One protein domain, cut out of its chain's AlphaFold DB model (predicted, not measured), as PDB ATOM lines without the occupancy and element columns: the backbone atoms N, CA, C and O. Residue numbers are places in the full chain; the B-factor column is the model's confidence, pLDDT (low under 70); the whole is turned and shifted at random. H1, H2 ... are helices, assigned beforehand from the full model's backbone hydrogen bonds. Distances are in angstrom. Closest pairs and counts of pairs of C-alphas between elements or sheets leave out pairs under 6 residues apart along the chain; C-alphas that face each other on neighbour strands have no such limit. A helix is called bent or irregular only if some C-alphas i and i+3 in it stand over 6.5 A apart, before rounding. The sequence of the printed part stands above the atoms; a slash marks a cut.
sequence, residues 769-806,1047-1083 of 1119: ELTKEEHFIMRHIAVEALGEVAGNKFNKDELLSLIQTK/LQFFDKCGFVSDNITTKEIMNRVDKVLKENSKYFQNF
ATOM      1  N   GLU A 769     182.996  23.276 200.115       90.06
ATOM      2  CA  GLU A 769     183.589  22.746 198.873       90.06
ATOM      3  C   GLU A 769     182.603  21.945 198.003       90.06
ATOM      4  O   GLU A 769     182.881  21.695 196.833       90.06
ATOM      5  N   LEU A 770     181.450  21.531 198.542       90.06
ATOM      6  CA  LEU A 770     180.474  20.735 197.790       90.06
ATOM      7  C   LEU A 770     179.784  21.548 196.684       90.06
ATOM      8  O   LEU A 770     179.393  22.702 196.875       90.06
ATOM      9  N   THR A 771     179.509  20.916 195.546       89.56
ATOM     10  CA  THR A 771     178.534  21.371 194.536       89.56
ATOM     11  C   THR A 771     177.097  21.370 195.092       89.56
ATOM     12  O   THR A 771     176.840  20.994 196.241       89.56
ATOM     13  N   LYS A 772     176.112  21.890 194.342       87.75
ATOM     14  CA  LYS A 772     174.703  21.881 194.803       87.75
ATOM     15  C   LYS A 772     174.144  20.453 194.761       87.75
ATOM     16  O   LYS A 772     173.296  20.093 195.571       87.75
ATOM     17  N   GLU A 773     174.688  19.667 193.845       86.12
ATOM     18  CA  GLU A 773     174.391  18.290 193.501       86.12
ATOM     19  C   GLU A 773     174.994  17.337 194.546       86.12
ATOM     20  O   GLU A 773     174.246  16.571 195.153       86.12
ATOM     21  N   GLU A 774     176.290  17.466 194.873       89.62
ATOM     22  CA  GLU A 774     176.907  16.750 196.004       89.62
ATOM     23  C   GLU A 774     176.188  17.046 197.325       89.62
ATOM     24  O   GLU A 774     175.881  16.115 198.064       89.62
ATOM     25  N   HIS A 775     175.868  18.316 197.632       91.00
ATOM     26  CA  HIS A 775     175.134  18.634 198.867       91.00
ATOM     27  C   HIS A 775     173.731  18.015 198.869       91.00
ATOM     28  O   HIS A 775     173.289  17.495 199.889       91.00
ATOM     29  N   PHE A 776     173.027  18.020 197.732       89.56
ATOM     30  CA  PHE A 776     171.726  17.356 197.622       89.56
ATOM     31  C   PHE A 776     171.833  15.853 197.904       89.56
ATOM     32  O   PHE A 776     171.004  15.326 198.641       89.56
ATOM     33  N   ILE A 777     172.869  15.176 197.401       89.94
ATOM     34  CA  ILE A 777     173.139  13.761 197.696       89.94
ATOM     35  C   ILE A 777     173.497  13.563 199.177       89.94
ATOM     36  O   ILE A 777     172.893  12.722 199.840       89.94
ATOM     37  N   MET A 778     174.407  14.373 199.726       91.12
ATOM     38  CA  MET A 778     174.873  14.261 201.113       91.12
ATOM     39  C   MET A 778     173.725  14.410 202.129       91.12
ATOM     40  O   MET A 778     173.695  13.694 203.125       91.12
ATOM     41  N   ARG A 779     172.708  15.240 201.839       91.50
ATOM     42  CA  ARG A 779     171.469  15.319 202.642       91.50
ATOM     43  C   ARG A 779     170.721  13.983 202.745       91.50
ATOM     44  O   ARG A 779     170.180  13.693 203.805       91.50
ATOM     45  N   HIS A 780     170.680  13.177 201.678       90.25
ATOM     46  CA  HIS A 780     170.018  11.864 201.699       90.25
ATOM     47  C   HIS A 780     170.842  10.835 202.482       90.25
ATOM     48  O   HIS A 780     170.281  10.068 203.257       90.25
ATOM     49  N   ILE A 781     172.174  10.862 202.339       90.44
ATOM     50  CA  ILE A 781     173.085  10.022 203.135       90.44
ATOM     51  C   ILE A 781     172.947  10.364 204.630       90.44
ATOM     52  O   ILE A 781     172.885   9.467 205.464       90.44
ATOM     53  N   ALA A 782     172.814  11.651 204.974       90.56
ATOM     54  CA  ALA A 782     172.589  12.092 206.348       90.56
ATOM     55  C   ALA A 782     171.229  11.647 206.922       90.56
ATOM     56  O   ALA A 782     171.176  11.296 208.096       90.56
ATOM     57  N   VAL A 783     170.157  11.604 206.116       88.62
ATOM     58  CA  VAL A 783     168.866  11.011 206.528       88.62
ATOM     59  C   VAL A 783     169.019   9.526 206.855       88.62
ATOM     60  O   VAL A 783     168.511   9.071 207.878       88.62
ATOM     61  N   GLU A 784     169.747   8.780 206.026       86.44
ATOM     62  CA  GLU A 784     169.959   7.347 206.239       86.44
ATOM     63  C   GLU A 784     170.788   7.072 207.502       86.44
ATOM     64  O   GLU A 784     170.394   6.282 208.360       86.44
ATOM     65  N   ALA A 785     171.897   7.800 207.666       87.94
ATOM     66  CA  ALA A 785     172.732   7.736 208.860       87.94
ATOM     67  C   ALA A 785     171.976   8.171 210.129       87.94
ATOM     68  O   ALA A 785     172.218   7.620 211.201       87.94
ATOM     69  N   LEU A 786     171.042   9.124 210.028       86.19
ATOM     70  CA  LEU A 786     170.187   9.523 211.147       86.19
ATOM     71  C   LEU A 786     169.196   8.412 211.521       86.19
ATOM     72  O   LEU A 786     168.987   8.179 212.709       86.19
ATOM     73  N   GLY A 787     168.659   7.680 210.541       82.81
ATOM     74  CA  GLY A 787     167.847   6.481 210.770       82.81
ATOM     75  C   GLY A 787     168.613   5.363 211.492       82.81
ATOM     76  O   GLY A 787     168.120   4.833 212.487       82.81
ATOM     77  N   GLU A 788     169.841   5.043 211.057       80.38
ATOM     78  CA  GLU A 788     170.681   4.032 211.730       80.38
ATOM     79  C   GLU A 788     171.078   4.424 213.167       80.38
ATOM     80  O   GLU A 788     171.199   3.542 214.019       80.38
ATOM     81  N   VAL A 789     171.308   5.718 213.436       78.81
ATOM     82  CA  VAL A 789     171.852   6.216 214.716       78.81
ATOM     83  C   VAL A 789     170.764   6.577 215.737       78.81
ATOM     84  O   VAL A 789     170.964   6.372 216.933       78.81
ATOM     85  N   ALA A 790     169.612   7.099 215.305       72.00
ATOM     86  CA  ALA A 790     168.514   7.483 216.202       72.00
ATOM     87  C   ALA A 790     167.481   6.364 216.440       72.00
ATOM     88  O   ALA A 790     166.686   6.455 217.383       72.00
ATOM     89  N   GLY A 791     167.477   5.322 215.601       66.50
ATOM     90  CA  GLY A 791     166.519   4.219 215.666       66.50
ATOM     91  C   GLY A 791     165.065   4.688 215.535       66.50
ATOM     92  O   GLY A 791     164.768   5.675 214.866       66.50
ATOM     93  N   ASN A 792     164.148   4.008 216.229       62.72
ATOM     94  CA  ASN A 792     162.696   4.226 216.124       62.72
ATOM     95  C   ASN A 792     162.194   5.629 216.543       62.72
ATOM     96  O   ASN A 792     160.986   5.857 216.506       62.72
ATOM     97  N   LYS A 793     163.063   6.567 216.953       67.06
ATOM     98  CA  LYS A 793     162.666   7.959 217.228       67.06
ATOM     99  C   LYS A 793     162.266   8.732 215.964       67.06
ATOM    100  O   LYS A 793     161.452   9.641 216.081       67.06
ATOM    101  N   PHE A 794     162.810   8.390 214.789       73.69
ATOM    102  CA  PHE A 794     162.533   9.094 213.529       73.69
ATOM    103  C   PHE A 794     162.217   8.107 212.397       73.69
ATOM    104  O   PHE A 794     162.918   7.114 212.214       73.69
ATOM    105  N   ASN A 795     161.180   8.383 211.603       74.56
ATOM    106  CA  ASN A 795     160.803   7.539 210.468       74.56
ATOM    107  C   ASN A 795     161.568   7.948 209.190       74.56
ATOM    108  O   ASN A 795     161.522   9.110 208.787       74.56
ATOM    109  N   LYS A 796     162.225   6.994 208.510       70.06
ATOM    110  CA  LYS A 796     162.969   7.213 207.249       70.06
ATOM    111  C   LYS A 796     162.116   7.904 206.175       70.06
ATOM    112  O   LYS A 796     162.583   8.861 205.563       70.06
ATOM    113  N   ASP A 797     160.859   7.494 205.991       72.81
ATOM    114  CA  ASP A 797     159.966   8.102 204.987       72.81
ATOM    115  C   ASP A 797     159.555   9.539 205.354       72.81
ATOM    116  O   ASP A 797     159.405  10.401 204.483       72.81
ATOM    117  N   GLU A 798     159.424   9.823 206.650       75.50
ATOM    118  CA  GLU A 798     159.126  11.157 207.169       75.50
ATOM    119  C   GLU A 798     160.330  12.087 206.988       75.50
ATOM    120  O   GLU A 798     160.187  13.149 206.382       75.50
ATOM    121  N   LEU A 799     161.532  11.649 207.385       76.19
ATOM    122  CA  LEU A 799     162.793  12.373 207.186       76.19
ATOM    123  C   LEU A 799     163.067  12.678 205.704       76.19
ATOM    124  O   LEU A 799     163.472  13.793 205.364       76.19
ATOM    125  N   LEU A 800     162.801  11.724 204.802       78.06
ATOM    126  CA  LEU A 800     162.920  11.933 203.354       78.06
ATOM    127  C   LEU A 800     161.945  13.000 202.829       78.06
ATOM    128  O   LEU A 800     162.285  13.711 201.884       78.06
ATOM    129  N   SER A 801     160.776  13.179 203.454       76.06
ATOM    130  CA  SER A 801     159.829  14.246 203.087       76.06
ATOM    131  C   SER A 801     160.325  15.658 203.448       76.06
ATOM    132  O   SER A 801     159.937  16.634 202.799       76.06
ATOM    133  N   LEU A 802     161.236  15.774 204.427       74.19
ATOM    134  CA  LEU A 802     161.864  17.036 204.849       74.19
ATOM    135  C   LEU A 802     162.941  17.506 203.849       74.19
ATOM    136  O   LEU A 802     163.254  18.701 203.752       74.19
ATOM    137  N   ILE A 803     163.495  16.588 203.050       75.88
ATOM    138  CA  ILE A 803     164.320  16.946 201.897       75.88
ATOM    139  C   ILE A 803     163.396  17.461 200.790       75.88
ATOM    140  O   ILE A 803     162.740  16.697 200.092       75.88
ATOM    141  N   GLN A 804     163.388  18.784 200.592       62.91
ATOM    142  CA  GLN A 804     162.698  19.441 199.475       62.91
ATOM    143  C   GLN A 804     163.099  18.818 198.124       62.91
ATOM    144  O   GLN A 804     164.146  19.139 197.556       62.91
ATOM    145  N   THR A 805     162.262  17.919 197.606       55.16
ATOM    146  CA  THR A 805     162.466  17.267 196.312       55.16
ATOM    147  C   THR A 805     162.090  18.213 195.170       55.16
ATOM    148  O   THR A 805     161.110  18.959 195.250       55.16
ATOM    149  N   LYS A 806     162.852  18.181 194.065       47.56
ATOM    150  CA  LYS A 806     162.471  18.865 192.818       47.56
ATOM    151  C   LYS A 806     161.155  18.250 192.319       47.56
ATOM    152  O   LYS A 806     161.180  17.188 191.698       47.56
ATOM    153  N   LEU A1047     181.642  10.918 204.038       88.12
ATOM    154  CA  LEU A1047     182.471  11.130 202.848       88.12
ATOM    155  C   LEU A1047     182.893   9.793 202.216       88.12
ATOM    156  O   LEU A1047     182.659   9.569 201.032       88.12
ATOM    157  N   GLN A1048     183.408   8.853 203.018       86.69
ATOM    158  CA  GLN A1048     183.762   7.512 202.533       86.69
ATOM    159  C   GLN A1048     182.557   6.718 202.010       86.69
ATOM    160  O   GLN A1048     182.728   5.854 201.150       86.69
ATOM    161  N   PHE A1049     181.352   6.965 202.530       88.31
ATOM    162  CA  PHE A1049     180.127   6.361 202.011       88.31
ATOM    163  C   PHE A1049     179.707   6.993 200.675       88.31
ATOM    164  O   PHE A1049     179.405   6.270 199.726       88.31
ATOM    165  N   PHE A1050     179.758   8.326 200.569       88.31
ATOM    166  CA  PHE A1050     179.509   9.061 199.326       88.31
ATOM    167  C   PHE A1050     180.417   8.574 198.186       88.31
ATOM    168  O   PHE A1050     179.915   8.241 197.110       88.31
ATOM    169  N   ASP A1051     181.723   8.446 198.446       86.69
ATOM    170  CA  ASP A1051     182.702   7.954 197.469       86.69
ATOM    171  C   ASP A1051     182.377   6.515 197.017       86.69
ATOM    172  O   ASP A1051     182.388   6.211 195.822       86.69
ATOM    173  N   LYS A1052     182.009   5.627 197.957       85.75
ATOM    174  CA  LYS A1052     181.622   4.230 197.670       85.75
ATOM    175  C   LYS A1052     180.341   4.102 196.845       85.75
ATOM    176  O   LYS A1052     180.213   3.147 196.080       85.75
ATOM    177  N   CYS A1053     179.401   5.038 196.963       85.12
ATOM    178  CA  CYS A1053     178.170   5.026 196.169       85.12
ATOM    179  C   CYS A1053     178.377   5.374 194.682       85.12
ATOM    180  O   CYS A1053     177.462   5.139 193.886       85.12
ATOM    181  N   GLY A1054     179.543   5.910 194.293       80.25
ATOM    182  CA  GLY A1054     179.925   6.097 192.889       80.25
ATOM    183  C   GLY A1054     178.919   6.927 192.086       80.25
ATOM    184  O   GLY A1054     178.342   6.445 191.107       80.25
ATOM    185  N   PHE A1055     178.651   8.162 192.513       80.75
ATOM    186  CA  PHE A1055     177.765   9.085 191.799       80.75
ATOM    187  C   PHE A1055     178.517   9.756 190.629       80.75
ATOM    188  O   PHE A1055     179.505  10.448 190.844       80.75
ATOM    189  N   VAL A1056     178.059   9.539 189.386       61.62
ATOM    190  CA  VAL A1056     178.760   9.939 188.139       61.62
ATOM    191  C   VAL A1056     177.768  10.542 187.125       61.62
ATOM    192  O   VAL A1056     177.728  10.154 185.958       61.62
ATOM    193  N   SER A1057     176.843  11.397 187.572       55.56
ATOM    194  CA  SER A1057     175.792  11.957 186.702       55.56
ATOM    195  C   SER A1057     175.227  13.276 187.227       55.56
ATOM    196  O   SER A1057     174.962  13.409 188.421       55.56
ATOM    197  N   ASP A1058     174.947  14.215 186.324       55.31
ATOM    198  CA  ASP A1058     174.194  15.430 186.639       55.31
ATOM    199  C   ASP A1058     172.685  15.145 186.692       55.31
ATOM    200  O   ASP A1058     172.124  14.510 185.803       55.31
ATOM    201  N   ASN A1059     171.998  15.696 187.701       62.28
ATOM    202  CA  ASN A1059     170.544  15.572 187.935       62.28
ATOM    203  C   ASN A1059     170.014  14.180 188.359       62.28
ATOM    204  O   ASN A1059     168.874  13.831 188.048       62.28
ATOM    205  N   ILE A1060     170.785  13.438 189.157       74.00
ATOM    206  CA  ILE A1060     170.339  12.208 189.846       74.00
ATOM    207  C   ILE A1060     169.068  12.473 190.680       74.00
ATOM    208  O   ILE A1060     168.950  13.493 191.367       74.00
ATOM    209  N   THR A1061     168.101  11.551 190.633       81.38
ATOM    210  CA  THR A1061     166.821  11.678 191.362       81.38
ATOM    211  C   THR A1061     166.878  11.068 192.767       81.38
ATOM    212  O   THR A1061     167.603  10.106 192.989       81.38
ATOM    213  N   THR A1062     166.048  11.536 193.709       82.38
ATOM    214  CA  THR A1062     165.947  10.964 195.073       82.38
ATOM    215  C   THR A1062     165.782   9.440 195.087       82.38
ATOM    216  O   THR A1062     166.466   8.770 195.851       82.38
ATOM    217  N   LYS A1063     164.950   8.863 194.204       81.25
ATOM    218  CA  LYS A1063     164.787   7.399 194.106       81.25
ATOM    219  C   LYS A1063     166.075   6.689 193.688       81.25
ATOM    220  O   LYS A1063     166.355   5.593 194.153       81.25
ATOM    221  N   GLU A1064     166.849   7.308 192.807       83.25
ATOM    222  CA  GLU A1064     168.125   6.770 192.345       83.25
ATOM    223  C   GLU A1064     169.225   6.913 193.405       83.25
ATOM    224  O   GLU A1064     170.009   5.984 193.580       83.25
ATOM    225  N   ILE A1065     169.238   8.021 194.160       84.62
ATOM    226  CA  ILE A1065     170.114   8.186 195.328       84.62
ATOM    227  C   ILE A1065     169.825   7.068 196.333       84.62
ATOM    228  O   ILE A1065     170.731   6.297 196.639       84.62
ATOM    229  N   MET A1066     168.567   6.910 196.768       84.88
ATOM    230  CA  MET A1066     168.201   5.866 197.735       84.88
ATOM    231  C   MET A1066     168.521   4.460 197.216       84.88
ATOM    232  O   MET A1066     169.148   3.694 197.934       84.88
ATOM    233  N   ASN A1067     168.240   4.141 195.947       84.88
ATOM    234  CA  ASN A1067     168.611   2.842 195.369       84.88
ATOM    235  C   ASN A1067     170.127   2.551 195.419       84.88
ATOM    236  O   ASN A1067     170.510   1.387 195.556       84.88
ATOM    237  N   ARG A1068     171.000   3.567 195.296       84.56
ATOM    238  CA  ARG A1068     172.463   3.397 195.429       84.56
ATOM    239  C   ARG A1068     172.899   3.314 196.899       84.56
ATOM    240  O   ARG A1068     173.737   2.476 197.220       84.56
ATOM    241  N   VAL A1069     172.300   4.117 197.782       86.38
ATOM    242  CA  VAL A1069     172.519   4.088 199.244       86.38
ATOM    243  C   VAL A1069     172.114   2.724 199.824       86.38
ATOM    244  O   VAL A1069     172.948   2.023 200.396       86.38
ATOM    245  N   ASP A1070     170.876   2.287 199.574       85.44
ATOM    246  CA  ASP A1070     170.327   0.996 200.006       85.44
ATOM    247  C   ASP A1070     171.109  -0.198 199.418       85.44
ATOM    248  O   ASP A1070     171.088  -1.289 199.988       85.44
ATOM    249  N   LYS A1071     171.787  -0.035 198.268       85.94
ATOM    250  CA  LYS A1071     172.684  -1.066 197.721       85.94
ATOM    251  C   LYS A1071     173.948  -1.197 198.576       85.94
ATOM    252  O   LYS A1071     174.263  -2.306 198.994       85.94
ATOM    253  N   VAL A1072     174.642  -0.094 198.861       84.94
ATOM    254  CA  VAL A1072     175.882  -0.118 199.661       84.94
ATOM    255  C   VAL A1072     175.602  -0.561 201.106       84.94
ATOM    256  O   VAL A1072     176.393  -1.307 201.680       84.94
ATOM    257  N   LEU A1073     174.443  -0.219 201.680       83.25
ATOM    258  CA  LEU A1073     174.049  -0.719 203.006       83.25
ATOM    259  C   LEU A1073     173.679  -2.210 203.028       83.25
ATOM    260  O   LEU A1073     173.894  -2.866 204.042       83.25
ATOM    261  N   LYS A1074     173.225  -2.804 201.917       82.25
ATOM    262  CA  LYS A1074     173.090  -4.275 201.825       82.25
ATOM    263  C   LYS A1074     174.441  -4.994 201.833       82.25
ATOM    264  O   LYS A1074     174.494  -6.162 202.203       82.25
ATOM    265  N   GLU A1075     175.517  -4.305 201.455       79.69
ATOM    266  CA  GLU A1075     176.892  -4.810 201.535       79.69
ATOM    267  C   GLU A1075     177.501  -4.592 202.942       79.69
ATOM    268  O   GLU A1075     178.358  -5.370 203.361       79.69
ATOM    269  N   ASN A1076     177.031  -3.597 203.715       77.75
ATOM    270  CA  ASN A1076     177.372  -3.408 205.135       77.75
ATOM    271  C   ASN A1076     176.248  -2.701 205.931       77.75
ATOM    272  O   ASN A1076     176.211  -1.474 206.019       77.75
ATOM    273  N   SER A1077     175.374  -3.485 206.572       69.19
ATOM    274  CA  SER A1077     174.124  -3.036 207.224       69.19
ATOM    275  C   SER A1077     174.293  -2.356 208.601       69.19
ATOM    276  O   SER A1077     173.359  -2.348 209.406       69.19
ATOM    277  N   LYS A1078     175.498  -1.869 208.917       70.31
ATOM    278  CA  LYS A1078     175.837  -1.138 210.155       70.31
ATOM    279  C   LYS A1078     176.848  -0.016 209.885       70.31
ATOM    280  O   LYS A1078     177.692   0.283 210.733       70.31
ATOM    281  N   TYR A1079     176.837   0.551 208.678       78.44
ATOM    282  CA  TYR A1079     177.911   1.430 208.215       78.44
ATOM    283  C   TYR A1079     178.079   2.663 209.113       78.44
ATOM    284  O   TYR A1079     179.207   3.025 209.449       78.44
ATOM    285  N   PHE A1080     176.973   3.272 209.547       80.94
ATOM    286  CA  PHE A1080     176.986   4.510 210.324       80.94
ATOM    287  C   PHE A1080     176.984   4.279 211.840       80.94
ATOM    288  O   PHE A1080     177.057   5.244 212.596       80.94
ATOM    289  N   GLN A1081     176.947   3.023 212.302       71.25
ATOM    290  CA  GLN A1081     176.981   2.682 213.732       71.25
ATOM    291  C   GLN A1081     178.399   2.721 214.329       71.25
ATOM    292  O   GLN A1081     178.554   2.952 215.524       71.25
ATOM    293  N   ASN A1082     179.442   2.557 213.510       64.88
ATOM    294  CA  ASN A1082     180.840   2.470 213.958       64.88
ATOM    295  C   ASN A1082     181.567   3.836 213.994       64.88
ATOM    296  O   ASN A1082     182.765   3.913 213.720       64.88
ATOM    297  N   PHE A1083     180.860   4.928 214.309       66.19
ATOM    298  CA  PHE A1083     181.414   6.292 214.264       66.19
ATOM    299  C   PHE A1083     182.454   6.597 215.368       66.19
ATOM    300  O   PHE A1083     183.152   7.603 215.277       66.19
TER     301      PHE A1083
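AT A GLANCE: This is residues 769 to 806 and 1047 to 1083 of the 1119 residues of the protein "GTPase-activating protein of the rho/rac family" of Scheffersomyces stipitis (strain ATCC 58785 / CBS 6054 / NBRC 10063 / NRRL Y-11545) (UniProt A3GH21). One long helix, H1, runs through the middle; the short H2 folds back on one flank of it, and H4 packs on it at another place and slants away at a steep angle. The small H3 sits near both H1 and H4 but touches neither, and H2 and H4 are apart. The printed part has 75 residues with four named helices, in the order H1 H2 H3 H4, and no named strand: all helix. It is compact, with a radius of gyration of the C-alphas of 12.0 A, and rounded, spanning 33 by 25 by 23 A.

IN THESE COORDINATES: Find C-alpha 772 at (174.703, 21.881, 194.803); from there H1, residues 772 to 793, runs 29.0 A, with a kink of 55 degrees near residue 787. It is irregular: C-alphas 789 and 792 are 9.5 A apart. H2 is residues 796 to 802, 10.2 A, and H3 is residues 1047 to 1052, 8.7 A. H4, residues 1062 to 1075, runs 20.3 A to C-alpha 1075 at (176.892, -4.810, 201.535).

HOW THE PARTS SIT: Start at H1. With residues 780 to 787 alone it touches H2, a helical hairpin with a steep tilt of 45 degrees, opposite ways; the closest C-alphas, of Gly 787 and Lys 796, are 6.1 A apart. With residues 777 to 781 alone it touches H4 at a steep tilt of 56 degrees, the same way; the closest C-alphas, of Ile 777 and Ile 1065, are 6.8 A apart. H3 is close to H1 but not clearly touching, about perpendicular at 78 degrees; the closest C-alphas, of Met 778 and Phe 1050, are 7.2 A apart. In H2, H3 and H4 every O i to N i+4 pair is within hydrogen-bond range, and in H1 15 of 18 are.

THE WHOLE: Look at C-alphas 792 and 1058 for the two farthest apart, 33.6 A. Residues 807 to 1046 are not printed, and C-alphas 806 and 1047 are 23.7 A apart across this cut. Of the links that are printed whole, H1 to H2 is tight and H3 to H4 is short. The mean pLDDT of the printed part is 79.2; it is under 70 at residues 791 to 793, 804 to 806, 1056 to 1059, 1077 and 1082 to 1083.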